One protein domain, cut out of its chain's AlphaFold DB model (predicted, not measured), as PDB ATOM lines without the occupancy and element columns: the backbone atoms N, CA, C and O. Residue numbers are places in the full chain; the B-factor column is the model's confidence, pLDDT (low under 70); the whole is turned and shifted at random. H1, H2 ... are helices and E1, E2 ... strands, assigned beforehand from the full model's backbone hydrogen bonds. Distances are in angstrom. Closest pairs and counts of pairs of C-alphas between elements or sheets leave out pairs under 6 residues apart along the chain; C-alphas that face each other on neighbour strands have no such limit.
ATOM      1  N   GLY A  61     -21.591  24.433   7.224       87.50
ATOM      2  CA  GLY A  61     -20.684  23.415   6.704       87.50
ATOM      3  C   GLY A  61     -19.201  23.691   7.004       87.50
ATOM      4  O   GLY A  61     -18.850  24.557   7.808       87.50
ATOM      5  N   PRO A  62     -18.277  22.956   6.356       86.94
ATOM      6  CA  PRO A  62     -16.840  23.194   6.486       86.94
ATOM      7  C   PRO A  62     -16.451  24.629   6.097       86.94
ATOM      8  O   PRO A  62     -16.847  25.114   5.042       86.94
ATOM      9  N   GLY A  63     -15.652  25.302   6.933       85.75
ATOM     10  CA  GLY A  63     -15.246  26.698   6.697       85.75
ATOM     11  C   GLY A  63     -16.344  27.731   6.970       85.75
ATOM     12  O   GLY A  63     -16.175  28.904   6.636       85.75
ATOM     13  N   GLN A  64     -17.453  27.306   7.580       93.88
ATOM     14  CA  GLN A  64     -18.561  28.165   7.971       93.88
ATOM     15  C   GLN A  64     -18.774  28.146   9.483       93.88
ATOM     16  O   GLN A  64     -18.460  27.177  10.177       93.88
ATOM     17  N   ARG A  65     -19.356  29.225   9.998       93.94
ATOM     18  CA  ARG A  65     -19.833  29.333  11.380       93.94
ATOM     19  C   ARG A  65     -21.106  30.165  11.420       93.94
ATOM     20  O   ARG A  65     -21.338  30.988  10.542       93.94
ATOM     21  N   TRP A  66     -21.897  30.010  12.473       94.56
ATOM     22  CA  TRP A  66     -22.947  30.983  12.761       94.56
ATOM     23  C   TRP A  66     -22.347  32.377  12.945       94.56
ATOM     24  O   TRP A  66     -21.276  32.527  13.543       94.56
ATOM     25  N   SER A  67     -23.047  33.389  12.441       94.62
ATOM     26  CA  SER A  67     -22.692  34.782  12.664       94.62
ATOM     27  C   SER A  67     -22.627  35.083  14.159       94.62
ATOM     28  O   SER A  67     -23.551  34.787  14.918       94.62
ATOM     29  N   THR A  68     -21.551  35.737  14.587       92.88
ATOM     30  CA  THR A  68     -21.372  36.138  15.989       92.88
ATOM     31  C   THR A  68     -22.037  37.480  16.313       92.88
ATOM     32  O   THR A  68     -21.926  37.981  17.430       92.88
ATOM     33  N   TRP A  69     -22.773  38.083  15.368       92.50
ATOM     34  CA  TRP A  69     -23.385  39.406  15.544       92.50
ATOM     35  C   TRP A  69     -24.234  39.512  16.817       92.50
ATOM     36  O   TRP A  69     -24.139  40.484  17.572       92.50
ATOM     37  N   ARG A  70     -25.063  38.496  17.084       88.19
ATOM     38  CA  ARG A  70     -25.951  38.474  18.254       88.19
ATOM     39  C   ARG A  70     -25.315  37.908  19.513       88.19
ATOM     40  O   ARG A  70     -25.817  38.201  20.595       88.19
ATOM     41  N   SER A  71     -24.219  37.161  19.384       89.06
ATOM     42  CA  SER A  71     -23.488  36.624  20.532       89.06
ATOM     43  C   SER A  71     -22.607  37.673  21.208       89.06
ATOM     44  O   SER A  71     -22.413  37.599  22.419       89.06
ATOM     45  N   VAL A  72     -22.111  38.668  20.464       93.25
ATOM     46  CA  VAL A  72     -21.333  39.774  21.040       93.25
ATOM     47  C   VAL A  72     -22.232  40.821  21.705       93.25
ATOM     48  O   VAL A  72     -23.383  41.054  21.302       93.25
ATOM     49  N   ALA A  73     -21.701  41.486  22.734       93.12
ATOM     50  CA  ALA A  73     -22.400  42.557  23.433       93.12
ATOM     51  C   ALA A  73     -22.644  43.758  22.503       93.12
ATOM     52  O   ALA A  73     -21.864  44.021  21.593       93.12
ATOM     53  N   LYS A  74     -23.688  44.560  22.764       91.12
ATOM     54  CA  LYS A  74     -24.010  45.737  21.928       91.12
ATOM     55  C   LYS A  74     -22.828  46.704  21.752       91.12
ATOM     56  O   LYS A  74     -22.636  47.220  20.665       91.12
ATOM     57  N   GLY A  75     -22.011  46.906  22.790       91.50
ATOM     58  CA  GLY A  75     -20.826  47.778  22.724       91.50
ATOM     59  C   GLY A  75     -19.666  47.237  21.875       91.50
ATOM     60  O   GLY A  75     -18.724  47.980  21.612       91.50
ATOM     61  N   GLN A  76     -19.740  45.967  21.465       95.69
ATOM     62  CA  GLN A  76     -18.805  45.292  20.561       95.69
ATOM     63  C   GLN A  76     -19.323  45.256  19.114       95.69
ATOM     64  O   GLN A  76     -18.719  44.613  18.260       95.69
ATOM     65  N   ARG A  77     -20.451  45.918  18.836       96.44
ATOM     66  CA  ARG A  77     -21.001  46.108  17.491       96.44
ATOM     67  C   ARG A  77     -20.660  47.501  16.988       96.44
ATOM     68  O   ARG A  77     -20.350  48.400  17.777       96.44
ATOM     69  N   GLY A  78     -20.695  47.644  15.673       95.56
ATOM     70  CA  GLY A  78     -20.484  48.903  14.987       95.56
ATOM     71  C   GLY A  78     -21.457  49.994  15.423       95.56
ATOM     72  O   GLY A  78     -22.508  49.704  16.003       95.56
ATOM     73  N   PRO A  79     -21.099  51.258  15.166       95.44
ATOM     74  CA  PRO A  79     -21.898  52.405  15.567       95.44
ATOM     75  C   PRO A  79     -23.207  52.490  14.771       95.44
ATOM     76  O   PRO A  79     -23.280  52.045  13.623       95.44
ATOM     77  N   GLU A  80     -24.240  53.064  15.390       92.31
ATOM     78  CA  GLU A  80     -25.523  53.356  14.743       92.31
ATOM     79  C   GLU A  80     -25.495  54.737  14.045       92.31
ATOM     80  O   GLU A  80     -24.809  55.641  14.526       92.31
ATOM     81  N   PRO A  81     -26.267  54.948  12.958       92.25
ATOM     82  CA  PRO A  81     -27.105  53.961  12.281       92.25
ATOM     83  C   PRO A  81     -26.260  52.917  11.544       92.25
ATOM     84  O   PRO A  81     -25.236  53.232  10.942       92.25
ATOM     85  N   LEU A  82     -26.705  51.661  11.602       92.44
ATOM     86  CA  LEU A  82     -26.046  50.577  10.885       92.44
ATOM     87  C   LEU A  82     -26.209  50.792   9.370       92.44
ATOM     88  O   LEU A  82     -27.323  51.098   8.934       92.44
ATOM     89  N   PRO A  83     -25.160  50.575   8.559       94.44
ATOM     90  CA  PRO A  83     -25.312  50.545   7.114       94.44
ATOM     91  C   PRO A  83     -26.352  49.501   6.685       94.44
ATOM     92  O   PRO A  83     -26.485  48.436   7.296       94.44
ATOM     93  N   ASP A  84     -27.093  49.813   5.628       93.12
ATOM     94  CA  ASP A  84     -28.175  48.983   5.089       93.12
ATOM     95  C   ASP A  84     -27.696  47.611   4.602       93.12
ATOM     96  O   ASP A  84     -28.442  46.636   4.682       93.12
ATOM     97  N   TRP A  85     -26.441  47.532   4.162       94.25
ATOM     98  CA  TRP A  85     -25.785  46.313   3.711       94.25
ATOM     99  C   TRP A  85     -25.382  45.367   4.845       94.25
ATOM    100  O   TRP A  85     -25.092  44.205   4.574       94.25
ATOM    101  N   VAL A  86     -25.343  45.801   6.111       94.88
ATOM    102  CA  VAL A  86     -24.895  44.930   7.211       94.88
ATOM    103  C   VAL A  86     -25.967  43.892   7.535       94.88
ATOM    104  O   VAL A  86     -27.067  44.218   7.978       94.88
ATOM    105  N   VAL A  87     -25.616  42.613   7.394       94.44
ATOM    106  CA  VAL A  87     -26.487  41.498   7.783       94.44
ATOM    107  C   VAL A  87     -26.410  41.261   9.293       94.44
ATOM    108  O   VAL A  87     -25.343  40.980   9.845       94.44
ATOM    109  N   THR A  88     -27.567  41.323   9.954       92.25
ATOM    110  CA  THR A  88     -27.709  41.257  11.422       92.25
ATOM    111  C   THR A  88     -28.644  40.146  11.918       92.25
ATOM    112  O   THR A  88     -28.897  40.038  13.124       92.25
ATOM    113  N   ARG A  89     -29.169  39.328  10.994       87.75
ATOM    114  CA  ARG A  89     -30.129  38.242  11.255       87.75
ATOM    115  C   ARG A  89     -29.472  37.058  11.978       87.75
ATOM    116  O   ARG A  89     -28.355  36.675  11.648       87.75
ATOM    117  N   ASP A  90     -30.210  36.426  12.894       85.00
ATOM    118  CA  ASP A  90     -29.709  35.331  13.755       85.00
ATOM    119  C   ASP A  90     -29.336  34.075  12.971       85.00
ATOM    120  O   ASP A  90     -28.393  33.374  13.325       85.00
ATOM    121  N   ALA A  91     -30.056  33.817  11.882       87.81
ATOM    122  CA  ALA A  91     -29.792  32.693  10.998       87.81
ATOM    123  C   ALA A  91     -28.615  32.940  10.037       87.81
ATOM    124  O   ALA A  91     -28.366  32.109   9.171       87.81
ATOM    125  N   ALA A  92     -27.917  34.077  10.121       92.75
ATOM    126  CA  ALA A  92     -26.805  34.356   9.223       92.75
ATOM    127  C   ALA A  92     -25.603  33.443   9.511       92.75
ATOM    128  O   ALA A  92     -25.249  33.182  10.663       92.75
ATOM    129  N   ILE A  93     -24.946  33.007   8.443       95.38
ATOM    130  CA  ILE A  93     -23.746  32.175   8.455       95.38
ATOM    131  C   ILE A  93     -22.586  32.999   7.893       95.38
ATOM    132  O   ILE A  93     -22.711  33.600   6.827       95.38
ATOM    133  N   ASP A  94     -21.465  33.009   8.611       96.62
ATOM    134  CA  ASP A  94     -20.184  33.540   8.149       96.62
ATOM    135  C   ASP A  94     -19.415  32.414   7.433       96.62
ATOM    136  O   ASP A  94     -19.104  31.389   8.045       96.62
ATOM    137  N   THR A  95     -19.091  32.606   6.156       96.31
ATOM    138  CA  THR A  95     -18.333  31.685   5.295       96.31
ATOM    139  C   THR A  95     -16.971  32.280   4.965       96.31
ATOM    140  O   THR A  95     -16.896  33.398   4.454       96.31
ATOM    141  N   GLU A  96     -15.883  31.547   5.212       95.12
ATOM    142  CA  GLU A  96     -14.547  31.997   4.806       95.12
ATOM    143  C   GLU A  96     -14.337  31.827   3.298       95.12
ATOM    144  O   GLU A  96     -14.341  30.712   2.781       95.12
ATOM    145  N   LEU A  97     -14.100  32.936   2.592       94.31
ATOM    146  CA  LEU A  97     -13.829  32.933   1.150       94.31
ATOM    147  C   LEU A  97     -12.329  32.887   0.825       94.31
ATOM    148  O   LEU A  97     -11.946  32.586  -0.304       94.31
ATOM    149  N   GLY A  98     -11.468  33.176   1.804       92.94
ATOM    150  CA  GLY A  98     -10.019  33.044   1.670       92.94
ATOM    151  C   GLY A  98      -9.227  34.154   2.355       92.94
ATOM    152  O   GLY A  98      -9.768  35.024   3.034       92.94
ATOM    153  N   ILE A  99      -7.907  34.118   2.176       94.25
ATOM    154  CA  ILE A  99      -6.975  35.077   2.780       94.25
ATOM    155  C   ILE A  99      -6.783  36.271   1.840       94.25
ATOM    156  O   ILE A  99      -6.384  36.094   0.690       94.25
ATOM    157  N   LEU A 100      -6.984  37.490   2.347       92.06
ATOM    158  CA  LEU A 100      -6.667  38.735   1.634       92.06
ATOM    159  C   LEU A 100      -5.213  39.157   1.852       92.06
ATOM    160  O   LEU A 100      -4.527  39.596   0.927       92.06
ATOM    161  N   LYS A 101      -4.738  39.057   3.097       88.81
ATOM    162  CA  LYS A 101      -3.390  39.476   3.484       88.81
ATOM    163  C   LYS A 101      -2.924  38.700   4.704       88.81
ATOM    164  O   LYS A 101      -3.631  38.634   5.702       88.81
ATOM    165  N   THR A 102      -1.693  38.208   4.658       88.81
ATOM    166  CA  THR A 102      -0.990  37.738   5.853       88.81
ATOM    167  C   THR A 102      -0.097  38.840   6.408       88.81
ATOM    168  O   THR A 102       0.439  39.683   5.674       88.81
ATOM    169  N   GLY A 103       0.045  38.856   7.726       83.69
ATOM    170  CA  GLY A 103       0.856  39.837   8.432       83.69
ATOM    171  C   GLY A 103       1.585  39.225   9.620       83.69
ATOM    172  O   GLY A 103       1.291  38.117  10.071       83.69
ATOM    173  N   LYS A 104       2.569  39.972  10.129       78.94
ATOM    174  CA  LYS A 104       3.349  39.573  11.310       78.94
ATOM    175  C   LYS A 104       2.471  39.477  12.561       78.94
ATOM    176  O   LYS A 104       2.672  38.589  13.382       78.94
ATOM    177  N   GLU A 105       1.527  40.405  12.702       81.62
ATOM    178  CA  GLU A 105       0.715  40.583  13.912       81.62
ATOM    179  C   GLU A 105      -0.732  40.120  13.724       81.62
ATOM    180  O   GLU A 105      -1.347  39.640  14.672       81.62
ATOM    181  N   ALA A 106      -1.256  40.207  12.503       88.44
ATOM    182  CA  ALA A 106      -2.609  39.797  12.165       88.44
ATOM    183  C   ALA A 106      -2.691  39.318  10.715       88.44
ATOM    184  O   ALA A 106      -1.899  39.744   9.870       88.44
ATOM    185  N   ASP A 107      -3.679  38.478  10.438       93.19
ATOM    186  CA  ASP A 107      -4.098  38.136   9.081       93.19
ATOM    187  C   ASP A 107      -5.468  38.751   8.792       93.19
ATOM    188  O   ASP A 107      -6.291  38.895   9.693       93.19
ATOM    189  N   ALA A 108      -5.716  39.074   7.527       94.56
ATOM    190  CA  ALA A 108      -7.002  39.524   7.025       94.56
ATOM    191  C   ALA A 108      -7.604  38.454   6.107       94.56
ATOM    192  O   ALA A 108      -6.977  38.051   5.121       94.56
ATOM    193  N   PHE A 109      -8.825  38.032   6.420       96.50
ATOM    194  CA  PHE A 109      -9.611  37.063   5.662       96.50
ATOM    195  C   PHE A 109     -10.829  37.744   5.052       96.50
ATOM    196  O   PHE A 109     -11.402  38.646   5.660       96.50
ATOM    197  N   LEU A 110     -11.230  37.295   3.870       97.56
ATOM    198  CA  LEU A 110     -12.509  37.652   3.281       97.56
ATOM    199  C   LEU A 110     -13.582  36.696   3.795       97.56
ATOM    200  O   LEU A 110     -13.422  35.478   3.697       97.56
ATOM    201  N   ILE A 111     -14.664  37.259   4.316       96.94
ATOM    202  CA  ILE A 111     -15.813  36.529   4.843       96.94
ATOM    203  C   ILE A 111     -17.064  36.966   4.089       96.94
ATOM    204  O   ILE A 111     -17.279  38.157   3.877       96.94
ATOM    205  N   GLU A 112     -17.915  36.014   3.738       96.88
ATOM    206  CA  GLU A 112     -19.299  36.288   3.363       96.88
ATOM    207  C   GLU A 112     -20.203  36.006   4.556       96.88
ATOM    208  O   GLU A 112     -20.166  34.911   5.108       96.88
ATOM    209  N   ARG A 113     -21.035  36.972   4.938       97.06
ATOM    210  CA  ARG A 113     -22.133  36.753   5.877       97.06
ATOM    211  C   ARG A 113     -23.431  36.703   5.096       97.06
ATOM    212  O   ARG A 113     -23.817  37.713   4.512       97.06
ATOM    213  N   ALA A 114     -24.116  35.567   5.113       95.00
ATOM    214  CA  ALA A 114     -25.361  35.387   4.374       95.00
ATOM    215  C   ALA A 114     -26.413  34.637   5.190       95.00
ATOM    216  O   ALA A 114     -26.095  33.756   5.985       95.00
ATOM    217  N   VAL A 115     -27.681  34.979   4.983       91.44
ATOM    218  CA  VAL A 115     -28.808  34.196   5.490       91.44
ATOM    219  C   VAL A 115     -29.071  33.046   4.523       91.44
ATOM    220  O   VAL A 115     -29.287  33.308   3.339       91.44
ATOM    221  N   PRO A 116     -29.070  31.786   4.991       87.31
ATOM    222  CA  PRO A 116     -29.357  30.641   4.146       87.31
ATOM    223  C   PRO A 116     -30.720  30.734   3.465       87.31
ATOM    224  O   PRO A 116     -31.708  31.174   4.062       87.31
ATOM    225  N   ALA A 117     -30.786  30.237   2.231       80.00
ATOM    226  CA  ALA A 117     -32.044  30.100   1.512       80.00
ATOM    227  C   ALA A 117     -33.037  29.263   2.341       80.00
ATOM    228  O   ALA A 117     -32.700  28.198   2.855       80.00
ATOM    229  N   GLY A 118     -34.268  29.758   2.494       74.44
ATOM    230  CA  GLY A 118     -35.304  29.119   3.317       74.44
ATOM    231  C   GLY A 118     -35.347  29.573   4.783       74.44
ATOM    232  O   GLY A 118     -36.400  29.449   5.408       74.44
ATOM    233  N   ALA A 119     -34.287  30.201   5.306       71.75
ATOM    234  CA  ALA A 119     -34.294  30.871   6.616       71.75
ATOM    235  C   ALA A 119     -34.790  32.335   6.541       71.75
ATOM    236  O   ALA A 119     -34.839  33.057   7.539       71.75
ATOM    237  N   GLU A 120     -35.194  32.791   5.353       67.38
ATOM    238  CA  GLU A 120     -35.696  34.150   5.118       67.38
ATOM    239  C   GLU A 120     -37.043  34.422   5.803       67.38
ATOM    240  O   GLU A 120     -37.320  35.567   6.167       67.38
ATOM    241  N   ASP A 128     -35.759  46.557  10.365       53.69
ATOM    242  CA  ASP A 128     -35.887  47.224   9.056       53.69
ATOM    243  C   ASP A 128     -34.751  46.884   8.056       53.69
ATOM    244  O   ASP A 128     -34.698  47.436   6.958       53.69
ATOM    245  N   GLN A 129     -33.810  45.994   8.400       62.47
ATOM    246  CA  GLN A 129     -32.670  45.668   7.533       62.47
ATOM    247  C   GLN A 129     -32.993  44.520   6.570       62.47
ATOM    248  O   GLN A 129     -33.131  43.357   6.960       62.47
ATOM    249  N   ALA A 130     -33.090  44.868   5.285       70.69
ATOM    250  CA  ALA A 130     -33.401  43.951   4.193       70.69
ATOM    251  C   ALA A 130     -32.203  43.108   3.720       70.69
ATOM    252  O   ALA A 130     -32.418  42.099   3.050       70.69
ATOM    253  N   ALA A 131     -30.962  43.491   4.049       88.31
ATOM    254  CA  ALA A 131     -29.780  42.782   3.565       88.31
ATOM    255  C   ALA A 131     -29.763  41.318   4.027       88.31
ATOM    256  O   ALA A 131     -29.830  41.001   5.217       88.31
ATOM    257  N   THR A 132     -29.638  40.417   3.055       91.00
ATOM    258  CA  THR A 132     -29.519  38.969   3.268       91.00
ATOM    259  C   THR A 132     -28.097  38.467   3.064       91.00
ATOM    260  O   THR A 132     -27.809  37.330   3.426       91.00
ATOM    261  N   ARG A 133     -27.205  39.302   2.516       94.31
ATOM    262  CA  ARG A 133     -25.809  38.973   2.231       94.31
ATOM    263  C   ARG A 133     -24.915  40.209   2.338       94.31
ATOM    264  O   ARG A 133     -25.292  41.269   1.849       94.31
ATOM    265  N   CYS A 134     -23.719  40.053   2.902       96.31
ATOM    266  CA  CYS A 134     -22.651  41.049   2.836       96.31
ATOM    267  C   CYS A 134     -21.252  40.424   2.836       96.31
ATOM    268  O   CYS A 134     -21.053  39.311   3.323       96.31
ATOM    269  N   LEU A 135     -20.274  41.179   2.335       97.94
ATOM    270  CA  LEU A 135     -18.857  40.826   2.375       97.94
ATOM    271  C   LEU A 135     -18.147  41.626   3.462       97.94
ATOM    272  O   LEU A 135     -18.355  42.830   3.602       97.94
ATOM    273  N   LEU A 136     -17.296  40.948   4.222       98.31
ATOM    274  CA  LEU A 136     -16.592  41.483   5.378       98.31
ATOM    275  C   LEU A 136     -15.112  41.122   5.314       98.31
ATOM    276  O   LEU A 136     -14.725  40.084   4.776       98.31
ATOM    277  N   VAL A 137     -14.282  41.941   5.948       98.12
ATOM    278  CA  VAL A 137     -12.902  41.579   6.271       98.12
ATOM    279  C   VAL A 137     -12.836  41.163   7.731       98.12
ATOM    280  O   VAL A 137     -13.171  41.953   8.609       98.12
ATOM    281  N   ALA A 138     -12.356  39.948   7.990       97.31
ATOM    282  CA  ALA A 138     -12.001  39.489   9.326       97.31
ATOM    283  C   ALA A 138     -10.504  39.674   9.562       97.31
ATOM    284  O   ALA A 138      -9.683  38.934   9.013       97.31
ATOM    285  N   LYS A 139     -10.142  40.652  10.393       95.19
ATOM    286  CA  LYS A 139      -8.767  40.862  10.845       95.19
ATOM    287  C   LYS A 139      -8.551  40.134  12.166       95.19
ATOM    288  O   LYS A 139      -9.126  40.493  13.188       95.19
ATOM    289  N   ARG A 140      -7.736  39.077  12.129       94.44
ATOM    290  CA  ARG A 140      -7.480  38.178  13.262       94.44
ATOM    291  C   ARG A 140      -6.077  38.391  13.796       94.44
ATOM    292  O   ARG A 140      -5.096  38.100  13.108       94.44
ATOM    293  N   TYR A 141      -5.985  38.859  15.033       90.06
ATOM    294  CA  TYR A 141      -4.716  39.084  15.712       90.06
ATOM    295  C   TYR A 141      -4.119  37.778  16.229       90.06
ATOM    296  O   TYR A 141      -4.786  36.968  16.872       90.06
ATOM    297  N   ARG A 142      -2.829  37.576  15.958       82.88
ATOM    298  CA  ARG A 142      -2.085  36.402  16.411       82.88
ATOM    299  C   ARG A 142      -1.619  36.605  17.850       82.88
ATOM    300  O   ARG A 142      -1.057  37.645  18.196       82.88
ATOM    301  N   SER A 143      -1.718  35.562  18.671       66.69
ATOM    302  CA  SER A 143      -0.878  35.459  19.864       66.69
ATOM    303  C   SER A 143       0.593  35.385  19.429       66.69
ATOM    304  O   SER A 143       0.912  34.676  18.475       66.69
ATOM    305  N   LEU A 144       1.490  36.117  20.103       56.09
ATOM    306  CA  LEU A 144       2.919  36.297  19.760       56.09
ATOM    307  C   LEU A 144       3.786  35.011  19.838       56.09
ATOM    308  O   LEU A 144       4.857  35.019  20.438       56.09
ATOM    309  N   GLU A 145       3.359  33.888  19.269       46.12
ATOM    310  CA  GLU A 145       4.144  32.644  19.233       46.12
ATOM    311  C   GLU A 145       5.126  32.597  18.055       46.12
ATOM    312  O   GLU A 145       6.153  31.931  18.142       46.12
ATOM    313  N   HIS A 146       4.891  33.379  16.995       39.03
ATOM    314  CA  HIS A 146       5.683  33.317  15.755       39.03
ATOM    315  C   HIS A 146       6.564  34.548  15.484       39.03
ATOM    316  O   HIS A 146       7.166  34.677  14.422       39.03
ATOM    317  N   GLY A 147       6.701  35.448  16.459       42.28
ATOM    318  CA  GLY A 147       7.518  36.656  16.347       42.28
ATOM    319  C   GLY A 147       8.999  36.448  16.674       42.28
ATOM    320  O   GLY A 147       9.566  37.274  17.384       42.28
ATOM    321  N   MET A 170       3.562  43.380  33.393       42.56
ATOM    322  CA  MET A 170       4.649  43.490  32.409       42.56
ATOM    323  C   MET A 170       5.618  42.297  32.436       42.56
ATOM    324  O   MET A 170       6.224  41.999  31.407       42.56
ATOM    325  N   GLU A 171       5.722  41.577  33.556       44.75
ATOM    326  CA  GLU A 171       6.536  40.354  33.669       44.75
ATOM    327  C   GLU A 171       5.840  39.136  33.020       44.75
ATOM    328  O   GLU A 171       6.502  38.277  32.434       44.75
ATOM    329  N   ASP A 172       4.501  39.134  32.982       49.59
ATOM    330  CA  ASP A 172       3.673  38.030  32.474       49.59
ATOM    331  C   ASP A 172       3.461  38.029  30.952       49.59
ATOM    332  O   ASP A 172       2.934  37.053  30.409       49.59
ATOM    333  N   ARG A 173       3.924  39.056  30.221       50.38
ATOM    334  CA  ARG A 173       3.805  39.155  28.746       50.38
ATOM    335  C   ARG A 173       4.474  38.003  27.979       50.38
ATOM    336  O   ARG A 173       4.177  37.790  26.806       50.38
ATOM    337  N   LYS A 174       5.371  37.251  28.629       47.25
ATOM    338  CA  LYS A 174       6.024  36.056  28.064       47.25
ATOM    339  C   LYS A 174       5.227  34.762  28.266       47.25
ATOM    340  O   LYS A 174       5.562  33.758  27.641       47.25
ATOM    341  N   SER A 175       4.194  34.755  29.107       58.12
ATOM    342  CA  SER A 175       3.311  33.598  29.295       58.12
ATOM    343  C   SER A 175       2.294  33.490  28.150       58.12
ATOM    344  O   SER A 175       1.964  34.489  27.511       58.12
ATOM    345  N   ALA A 176       1.774  32.288  27.874       54.94
ATOM    346  CA  ALA A 176       0.705  32.105  26.881       54.94
ATOM    347  C   ALA A 176      -0.529  32.975  27.197       54.94
ATOM    348  O   ALA A 176      -1.135  33.545  26.291       54.94
ATOM    349  N   TRP A 177      -0.824  33.161  28.489       55.81
ATOM    350  CA  TRP A 177      -1.888  34.040  28.969       55.81
ATOM    351  C   TRP A 177      -1.596  35.521  28.678       55.81
ATOM    352  O   TRP A 177      -2.416  36.191  28.060       55.81
ATOM    353  N   GLY A 178      -0.396  36.022  28.994       55.00
ATOM    354  CA  GLY A 178      -0.011  37.404  28.680       55.00
ATOM    355  C   GLY A 178       0.014  37.712  27.175       55.00
ATOM    356  O   GLY A 178      -0.293  38.836  26.765       55.00
ATOM    357  N   ARG A 179       0.307  36.714  26.328       62.41
ATOM    358  CA  ARG A 179       0.209  36.836  24.863       62.41
ATOM    359  C   ARG A 179      -1.239  36.928  24.375       62.41
ATOM    360  O   ARG A 179      -1.519  37.767  23.523       62.41
ATOM    361  N   ALA A 180      -2.141  36.099  24.904       59.81
ATOM    362  CA  ALA A 180      -3.568  36.140  24.566       59.81
ATOM    363  C   ALA A 180      -4.226  37.459  25.013       59.81
ATOM    364  O   ALA A 180      -4.966  38.081  24.250       59.81
ATOM    365  N   VAL A 181      -3.870  37.935  26.212       66.38
ATOM    366  CA  VAL A 181      -4.277  39.252  26.725       66.38
ATOM    367  C   VAL A 181      -3.779  40.371  25.809       66.38
ATOM    368  O   VAL A 181      -4.537  41.280  25.493       66.38
ATOM    369  N   SER A 182      -2.541  40.275  25.308       75.69
ATOM    370  CA  SER A 182      -2.009  41.263  24.364       75.69
ATOM    371  C   SER A 182      -2.824  41.292  23.068       75.69
ATOM    372  O   SER A 182      -3.284  42.358  22.683       75.69
ATOM    373  N   ALA A 183      -3.052  40.148  22.409       79.88
ATOM    374  CA  ALA A 183      -3.798  40.092  21.144       79.88
ATOM    375  C   ALA A 183      -5.225  40.662  21.261       79.88
ATOM    376  O   ALA A 183      -5.665  41.388  20.374       79.88
ATOM    377  N   THR A 184      -5.908  40.391  22.377       84.69
ATOM    378  CA  THR A 184      -7.246  40.945  22.656       84.69
ATOM    379  C   THR A 184      -7.187  42.467  22.801       84.69
ATOM    380  O   THR A 184      -7.952  43.173  22.157       84.69
ATOM    381  N   GLN A 185      -6.206  42.991  23.546       84.88
ATOM    382  CA  GLN A 185      -6.007  44.442  23.686       84.88
ATOM    383  C   GLN A 185      -5.731  45.138  22.347       84.88
ATOM    384  O   GLN A 185      -6.162  46.272  22.151       84.88
ATOM    385  N   TRP A 186      -5.008  44.486  21.429       85.25
ATOM    386  CA  TRP A 186      -4.761  45.032  20.092       85.25
ATOM    387  C   TRP A 186      -6.033  45.090  19.246       85.25
ATOM    388  O   TRP A 186      -6.278  46.117  18.618       85.25
ATOM    389  N   ALA A 187      -6.837  44.025  19.261       90.56
ATOM    390  CA  ALA A 187      -8.121  44.002  18.571       90.56
ATOM    391  C   ALA A 187      -9.072  45.070  19.138       90.56
ATOM    392  O   ALA A 187      -9.628  45.857  18.375       90.56
ATOM    393  N   ASP A 188      -9.190  45.164  20.469       90.38
ATOM    394  CA  ASP A 188     -10.014  46.174  21.144       90.38
ATOM    395  C   ASP A 188      -9.585  47.596  20.765       90.38
ATOM    396  O   ASP A 188     -10.421  48.438  20.430       90.38
ATOM    397  N   ALA A 189      -8.277  47.873  20.787       86.00
ATOM    398  CA  ALA A 189      -7.742  49.178  20.417       86.00
ATOM    399  C   ALA A 189      -8.036  49.526  18.950       86.00
ATOM    400  O   ALA A 189      -8.444  50.653  18.671       86.00
ATOM    401  N   GLU A 190      -7.872  48.573  18.023       89.62
ATOM    402  CA  GLU A 190      -8.207  48.785  16.610       89.62
ATOM    403  C   GLU A 190      -9.700  49.060  16.425       89.62
ATOM    404  O   GLU A 190     -10.062  50.031  15.765       89.62
ATOM    405  N   PHE A 191     -10.565  48.255  17.042       94.06
ATOM    406  CA  PHE A 191     -12.008  48.431  16.935       94.06
ATOM    407  C   PHE A 191     -12.465  49.783  17.498       94.06
ATOM    408  O   PHE A 191     -13.263  50.476  16.868       94.06
ATOM    409  N   ILE A 192     -11.923  50.203  18.647       91.75
ATOM    410  CA  ILE A 192     -12.221  51.513  19.245       91.75
ATOM    411  C   ILE A 192     -11.749  52.651  18.336       91.75
ATOM    412  O   ILE A 192     -12.506  53.600  18.122       91.75
ATOM    413  N   ALA A 193     -10.528  52.571  17.801       90.44
ATOM    414  CA  ALA A 193      -9.988  53.595  16.910       90.44
ATOM    415  C   ALA A 193     -10.808  53.700  15.618       90.44
ATOM    416  O   ALA A 193     -11.211  54.797  15.238       90.44
ATOM    417  N   LEU A 194     -11.119  52.560  14.990       94.19
ATOM    418  CA  LEU A 194     -11.901  52.497  13.759       94.19
ATOM    419  C   LEU A 194     -13.326  53.019  13.974       94.19
ATOM    420  O   LEU A 194     -13.804  53.819  13.174       94.19
ATOM    421  N   ARG A 195     -13.975  52.650  15.088       95.31
ATOM    422  CA  ARG A 195     -15.299  53.172  15.461       95.31
ATOM    423  C   ARG A 195     -15.278  54.679  15.653       95.31
ATOM    424  O   ARG A 195     -16.085  55.366  15.044       95.31
ATOM    425  N   THR A 196     -14.330  55.184  16.438       94.44
ATOM    426  CA  THR A 196     -14.227  56.621  16.730       94.44
ATOM    427  C   THR A 196     -13.960  57.428  15.456       94.44
ATOM    428  O   THR A 196     -14.575  58.469  15.241       94.44
ATOM    429  N   ALA A 197     -13.064  56.943  14.589       95.06
ATOM    430  CA  ALA A 197     -12.756  57.590  13.318       95.06
ATOM    431  C   ALA A 197     -13.969  57.592  12.375       95.06
ATOM    432  O   ALA A 197     -14.288  58.633  11.802       95.06
ATOM    433  N   TRP A 198     -14.668  56.459  12.253       96.94
ATOM    434  CA  TRP A 198     -15.851  56.345  11.404       96.94
ATOM    435  C   TRP A 198     -17.005  57.229  11.896       96.94
ATOM    436  O   TRP A 198     -17.582  57.970  11.106       96.94
ATOM    437  N   GLU A 199     -17.299  57.229  13.203       96.94
ATOM    438  CA  GLU A 199     -18.328  58.093  13.812       96.94
ATOM    439  C   GLU A 199     -18.037  59.586  13.599       96.94
ATOM    440  O   GLU A 199     -18.958  60.389  13.464       96.94
ATOM    441  N   ALA A 200     -16.757  59.964  13.537       96.75
ATOM    442  CA  ALA A 200     -16.324  61.329  13.248       96.75
ATOM    443  C   ALA A 200     -16.309  61.672  11.743       96.75
ATOM    444  O   ALA A 200     -15.951  62.794  11.377       96.75
ATOM    445  N   GLY A 201     -16.692  60.728  10.877       96.44
ATOM    446  CA  GLY A 201     -16.801  60.904   9.431       96.44
ATOM    447  C   GLY A 201     -15.521  60.615   8.646       96.44
ATOM    448  O   GLY A 201     -15.484  60.893   7.450       96.44
ATOM    449  N   ALA A 202     -14.467  60.070   9.263       96.50
ATOM    450  CA  ALA A 202     -13.254  59.724   8.524       96.50
ATOM    451  C   ALA A 202     -13.558  58.666   7.441       96.50
ATOM    452  O   ALA A 202     -14.346  57.747   7.686       96.50
ATOM    453  N   PRO A 203     -12.906  58.733   6.266       96.88
ATOM    454  CA  PRO A 203     -13.077  57.752   5.203       96.88
ATOM    455  C   PRO A 203     -12.322  56.463   5.553       96.88
ATOM    456  O   PRO A 203     -11.241  56.196   5.042       96.88
ATOM    457  N   VAL A 204     -12.870  55.676   6.474       97.19
ATOM    458  CA  VAL A 204     -12.308  54.410   6.972       97.19
ATOM    459  C   VAL A 204     -13.341  53.287   6.799       97.19
ATOM    460  O   VAL A 204     -14.527  53.591   6.637       97.19
ATOM    461  N   PRO A 205     -12.947  51.999   6.817       97.62
ATOM    462  CA  PRO A 205     -13.906  50.900   6.747       97.62
ATOM    463  C   PRO A 205     -14.902  50.960   7.907       97.62
ATOM    464  O   PRO A 205     -14.504  51.192   9.049       97.62
ATOM    465  N   TYR A 206     -16.183  50.699   7.648       97.94
ATOM    466  CA  TYR A 206     -17.148  50.568   8.741       97.94
ATOM    467  C   TYR A 206     -16.760  49.401   9.679       97.94
ATOM    468  O   TYR A 206     -16.615  48.268   9.207       97.94
ATOM    469  N   PRO A 207     -16.599  49.627  10.998       97.31
ATOM    470  CA  PRO A 207     -16.289  48.569  11.956       97.31
ATOM    471  C   PRO A 207     -17.564  47.804  12.308       97.31
ATOM    472  O   PRO A 207     -18.362  48.268  13.113       97.31
ATOM    473  N   VAL A 208     -17.760  46.619  11.734       98.06
ATOM    474  CA  VAL A 208     -18.984  45.831  11.934       98.06
ATOM    475  C   VAL A 208     -19.056  45.291  13.357       98.06
ATOM    476  O   VAL A 208     -20.049  45.511  14.041       98.06
ATOM    477  N   GLN A 209     -18.031  44.596  13.840       97.62
ATOM    478  CA  GLN A 209     -18.015  44.081  15.215       97.62
ATOM    479  C   GLN A 209     -16.618  43.627  15.638       97.62
ATOM    480  O   GLN A 209     -15.737  43.434  14.803       97.62
ATOM    481  N   ILE A 210     -16.455  43.369  16.931       97.25
ATOM    482  CA  ILE A 210     -15.299  42.681  17.504       97.25
ATOM    483  C   ILE A 210     -15.747  41.462  18.314       97.25
ATOM    484  O   ILE A 210     -16.706  41.536  19.081       97.25
ATOM    485  N   ASP A 211     -15.042  40.343  18.157       95.25
ATOM    486  CA  ASP A 211     -15.214  39.133  18.963       95.25
ATOM    487  C   ASP A 211     -13.841  38.568  19.361       95.25
ATOM    488  O   ASP A 211     -13.087  38.046  18.536       95.25
ATOM    489  N   GLY A 212     -13.474  38.731  20.634       93.19
ATOM    490  CA  GLY A 212     -12.157  38.349  21.145       93.19
ATOM    491  C   GLY A 212     -11.016  39.056  20.406       93.19
ATOM    492  O   GLY A 212     -10.780  40.243  20.598       93.19
ATOM    493  N   THR A 213     -10.280  38.314  19.577       93.25
ATOM    494  CA  THR A 213      -9.126  38.818  18.809       93.25
ATOM    495  C   THR A 213      -9.436  39.048  17.326       93.25
ATOM    496  O   THR A 213      -8.510  39.230  16.531       93.25
ATOM    497  N   GLU A 214     -10.707  38.970  16.927       94.94
ATOM    498  CA  GLU A 214     -11.171  39.172  15.554       94.94
ATOM    499  C   GLU A 214     -11.969  40.473  15.444       94.94
ATOM    500  O   GLU A 214     -12.965  40.663  16.141       94.94
ATOM    501  N   VAL A 215     -11.549  41.350  14.533       96.94
ATOM    502  CA  VAL A 215     -12.296  42.545  14.133       96.94
ATOM    503  C   VAL A 215     -12.914  42.287  12.762       96.94
ATOM    504  O   VAL A 215     -12.193  42.019  11.799       96.94
ATOM    505  N   LEU A 216     -14.243  42.367  12.669       98.06
ATOM    506  CA  LEU A 216     -14.974  42.358  11.405       98.06
ATOM    507  C   LEU A 216     -15.238  43.794  10.958       98.06
ATOM    508  O   LEU A 216     -15.768  44.599  11.724       98.06
ATOM    509  N   MET A 217     -14.910  44.101   9.709       98.12
ATOM    510  CA  MET A 217     -15.106  45.422   9.112       98.12
ATOM    511  C   MET A 217     -15.581  45.318   7.661       98.12
ATOM    512  O   MET A 217     -15.561  44.239   7.070       98.12
ATOM    513  N   GLU A 218     -16.010  46.444   7.100       98.25
ATOM    514  CA  GLU A 218     -16.378  46.593   5.692       98.25
ATOM    515  C   GLU A 218     -15.310  46.004   4.759       98.25
ATOM    516  O   GLU A 218     -14.119  46.316   4.862       98.25
ATOM    517  N   PHE A 219     -15.748  45.166   3.820       98.12
ATOM    518  CA  PHE A 219     -14.948  44.853   2.647       98.12
ATOM    519  C   PHE A 219     -15.058  45.994   1.637       98.12
ATOM    520  O   PHE A 219     -16.129  46.251   1.100       98.12
ATOM    521  N   VAL A 220     -13.935  46.660   1.379       98.00
ATOM    522  CA  VAL A 220     -13.850  47.751   0.407       98.00
ATOM    523  C   VAL A 220     -13.461  47.176  -0.950       98.00
ATOM    524  O   VAL A 220     -12.332  46.704  -1.141       98.00
ATOM    525  N   GLY A 221     -14.394  47.206  -1.892       95.81
ATOM    526  CA  GLY A 221     -14.223  46.653  -3.224       95.81
ATOM    527  C   GLY A 221     -15.553  46.394  -3.914       95.81
ATOM    528  O   GLY A 221     -16.618  46.764  -3.427       95.81
ATOM    529  N   THR A 222     -15.476  45.716  -5.050       93.94
ATOM    530  CA  THR A 222     -16.618  45.426  -5.916       93.94
ATOM    531  C   THR A 222     -16.811  43.923  -6.070       93.94
ATOM    532  O   THR A 222     -16.009  43.116  -5.599       93.94
ATOM    533  N   GLU A 223     -17.883  43.526  -6.746       93.06
ATOM    534  CA  GLU A 223     -18.035  42.169  -7.254       93.06
ATOM    535  C   GLU A 223     -18.034  42.213  -8.782       93.06
ATOM    536  O   GLU A 223     -18.664  43.076  -9.392       93.06
ATOM    537  N   GLU A 224     -17.312  41.286  -9.403       92.50
ATOM    538  CA  GLU A 224     -17.276  41.133 -10.853       92.50
ATOM    539  C   GLU A 224     -17.850  39.772 -11.234       92.50
ATOM    540  O   GLU A 224     -17.530  38.758 -10.613       92.50
ATOM    541  N   THR A 225     -18.689  39.747 -12.267       93.38
ATOM    542  CA  THR A 225     -19.211  38.507 -12.842       93.38
ATOM    543  C   THR A 225     -18.392  38.137 -14.071       93.38
ATOM    544  O   THR A 225     -18.275  38.934 -15.003       93.38
ATOM    545  N   ASP A 226     -17.812  36.937 -14.076       90.19
ATOM    546  CA  ASP A 226     -17.086  36.419 -15.235       90.19
ATOM    547  C   ASP A 226     -18.034  36.032 -16.390       90.19
ATOM    548  O   ASP A 226     -19.255  35.947 -16.236       90.19
ATOM    549  N   ASP A 227     -17.466  35.747 -17.568       92.69
ATOM    550  CA  ASP A 227     -18.226  35.322 -18.758       92.69
ATOM    551  C   ASP A 227     -19.026  34.017 -18.541       92.69
ATOM    552  O   ASP A 227     -19.876  33.658 -19.358       92.69
ATOM    553  N   LEU A 228     -18.747  33.280 -17.460       91.44
ATOM    554  CA  LEU A 228     -19.415  32.037 -17.075       91.44
ATOM    555  C   LEU A 228     -20.512  32.271 -16.020       91.44
ATOM    556  O   LEU A 228     -21.089  31.302 -15.524       91.44
ATOM    557  N   GLY A 229     -20.814  33.531 -15.689       90.00
ATOM    558  CA  GLY A 229     -21.846  33.910 -14.727       90.00
ATOM    559  C   GLY A 229     -21.421  33.776 -13.264       90.00
ATOM    560  O   GLY A 229     -22.273  33.830 -12.379       90.00
ATOM    561  N   ARG A 230     -20.129  33.576 -12.980       88.38
ATOM    562  CA  ARG A 230     -19.620  33.455 -11.610       88.38
ATOM    563  C   ARG A 230     -19.277  34.829 -11.077       88.38
ATOM    564  O   ARG A 230     -18.451  35.528 -11.654       88.38
ATOM    565  N   THR A 231     -19.888  35.186  -9.958       91.12
ATOM    566  CA  THR A 231     -19.617  36.447  -9.272       91.12
ATOM    567  C   THR A 231     -18.518  36.239  -8.247       91.12
ATOM    568  O   THR A 231     -18.590  35.314  -7.438       91.12
ATOM    569  N   GLN A 232     -17.495  37.085  -8.300       91.88
ATOM    570  CA  GLN A 232     -16.361  37.034  -7.393       91.88
ATOM    571  C   GLN A 232     -16.058  38.418  -6.807       91.88
ATOM    572  O   GLN A 232     -16.113  39.422  -7.523       91.88
ATOM    573  N   PRO A 233     -15.698  38.483  -5.521       94.56
ATOM    574  CA  PRO A 233     -15.307  39.725  -4.873       94.56
ATOM    575  C   PRO A 233     -13.914  40.181  -5.316       94.56
ATOM    576  O   PRO A 233     -12.953  39.409  -5.304       94.56
ATOM    577  N   ILE A 234     -13.796  41.462  -5.655       95.25
ATOM    578  CA  ILE A 234     -12.569  42.134  -6.081       95.25
ATOM    579  C   ILE A 234     -12.272  43.271  -5.106       95.25
ATOM    580  O   ILE A 234     -12.985  44.267  -5.044       95.25
ATOM    581  N   ALA A 235     -11.196  43.129  -4.330       96.31
ATOM    582  CA  ALA A 235     -10.787  44.167  -3.389       96.31
ATOM    583  C   ALA A 235     -10.365  45.441  -4.132       96.31
ATOM    584  O   ALA A 235      -9.658  45.365  -5.145       96.31
ATOM    585  N   ALA A 236     -10.726  46.602  -3.585       97.44
ATOM    586  CA  ALA A 236     -10.309  47.882  -4.134       97.44
ATOM    587  C   ALA A 236      -8.768  47.963  -4.223       97.44
ATOM    588  O   ALA A 236      -8.051  47.523  -3.309       97.44
TER     589      ALA A 236
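What this domain is: This is residues 61 to 120, 128 to 147 and 170 to 236 of the 338 residues of the protein "Non-specific serine/threonine protein kinase" of Promicromonospora sp. SLBN-65 (UniProt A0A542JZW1). A strongly twisted, curled sheet of six strands has one long helix, H1, packed along its E6 and E5 end, and a small separate hairpin, E7 and E8, continues from E6 away from the helix. The 147 printed residues, of mixed class, hold E1, E2, E3, E4, H1, E5, E6, E7 and E8 along the chain. The large sheet's order is E1, E2, E3, E4, E6, E5, all antiparallel. The whole is compact, with a radius of gyration of the C-alphas of 16.4 A, and elongated, spanning 55 by 33 by 31 A.

Where its parts are: Find C-alpha 64 at (-18.561, 28.165, 7.971), where E1, residues 64 to 66, begins. Next come E2, residues 93 to 101, which bends by 59 degrees at residue 98, E3, residues 106 to 114, and E4, residues 133 to 141, 25.0 A long. H1, residues 176 to 199, runs 34.8 A. Then read E5, residues 207 to 211, E6, 214 to 218, E7, 221 to 225, and E8, 231 to 235, ending at (-10.787, 44.167, -3.389).

How they stand to each other: E1, E2 and E3 make a meander, each strand the antiparallel neighbour of the one before: look at N 65 and O 94, 2.9 A, and N 95 and O 112, 2.8 A. E3 and E4 bring N 109 and O 138 to 2.9 A, E4 and E6 N 139 and O 215 to 2.8 A, and the hairpin E5 and E6 N 216 and O 209 to 2.8 A. H1 is on this sheet, two layers with the helix on one face, at a height of 8.1 A. It lies over E6, along the strands at 15 degrees on the local plane; their closest C-alphas, Ala 187 and Val 215, are 6.3 A apart. In H1 every O i to N i+4 pair is within hydrogen-bond range. E6 runs on into E7 at 70 degrees; in the hairpin E7 and E8, N 234 and O 222 are 2.8 A apart.

The domain as a whole: The farthest C-alphas, Glu 171 and Asp 227, are 58.2 A apart. Residues 121 to 127 and 148 to 169 are not printed, leaving C-alpha gaps of 13.7 A and 17.7 A. The link from E1 to E2 is long. Confidence is under 70 at residues 120, 128 to 129, 143 to 147 and 170 to 181.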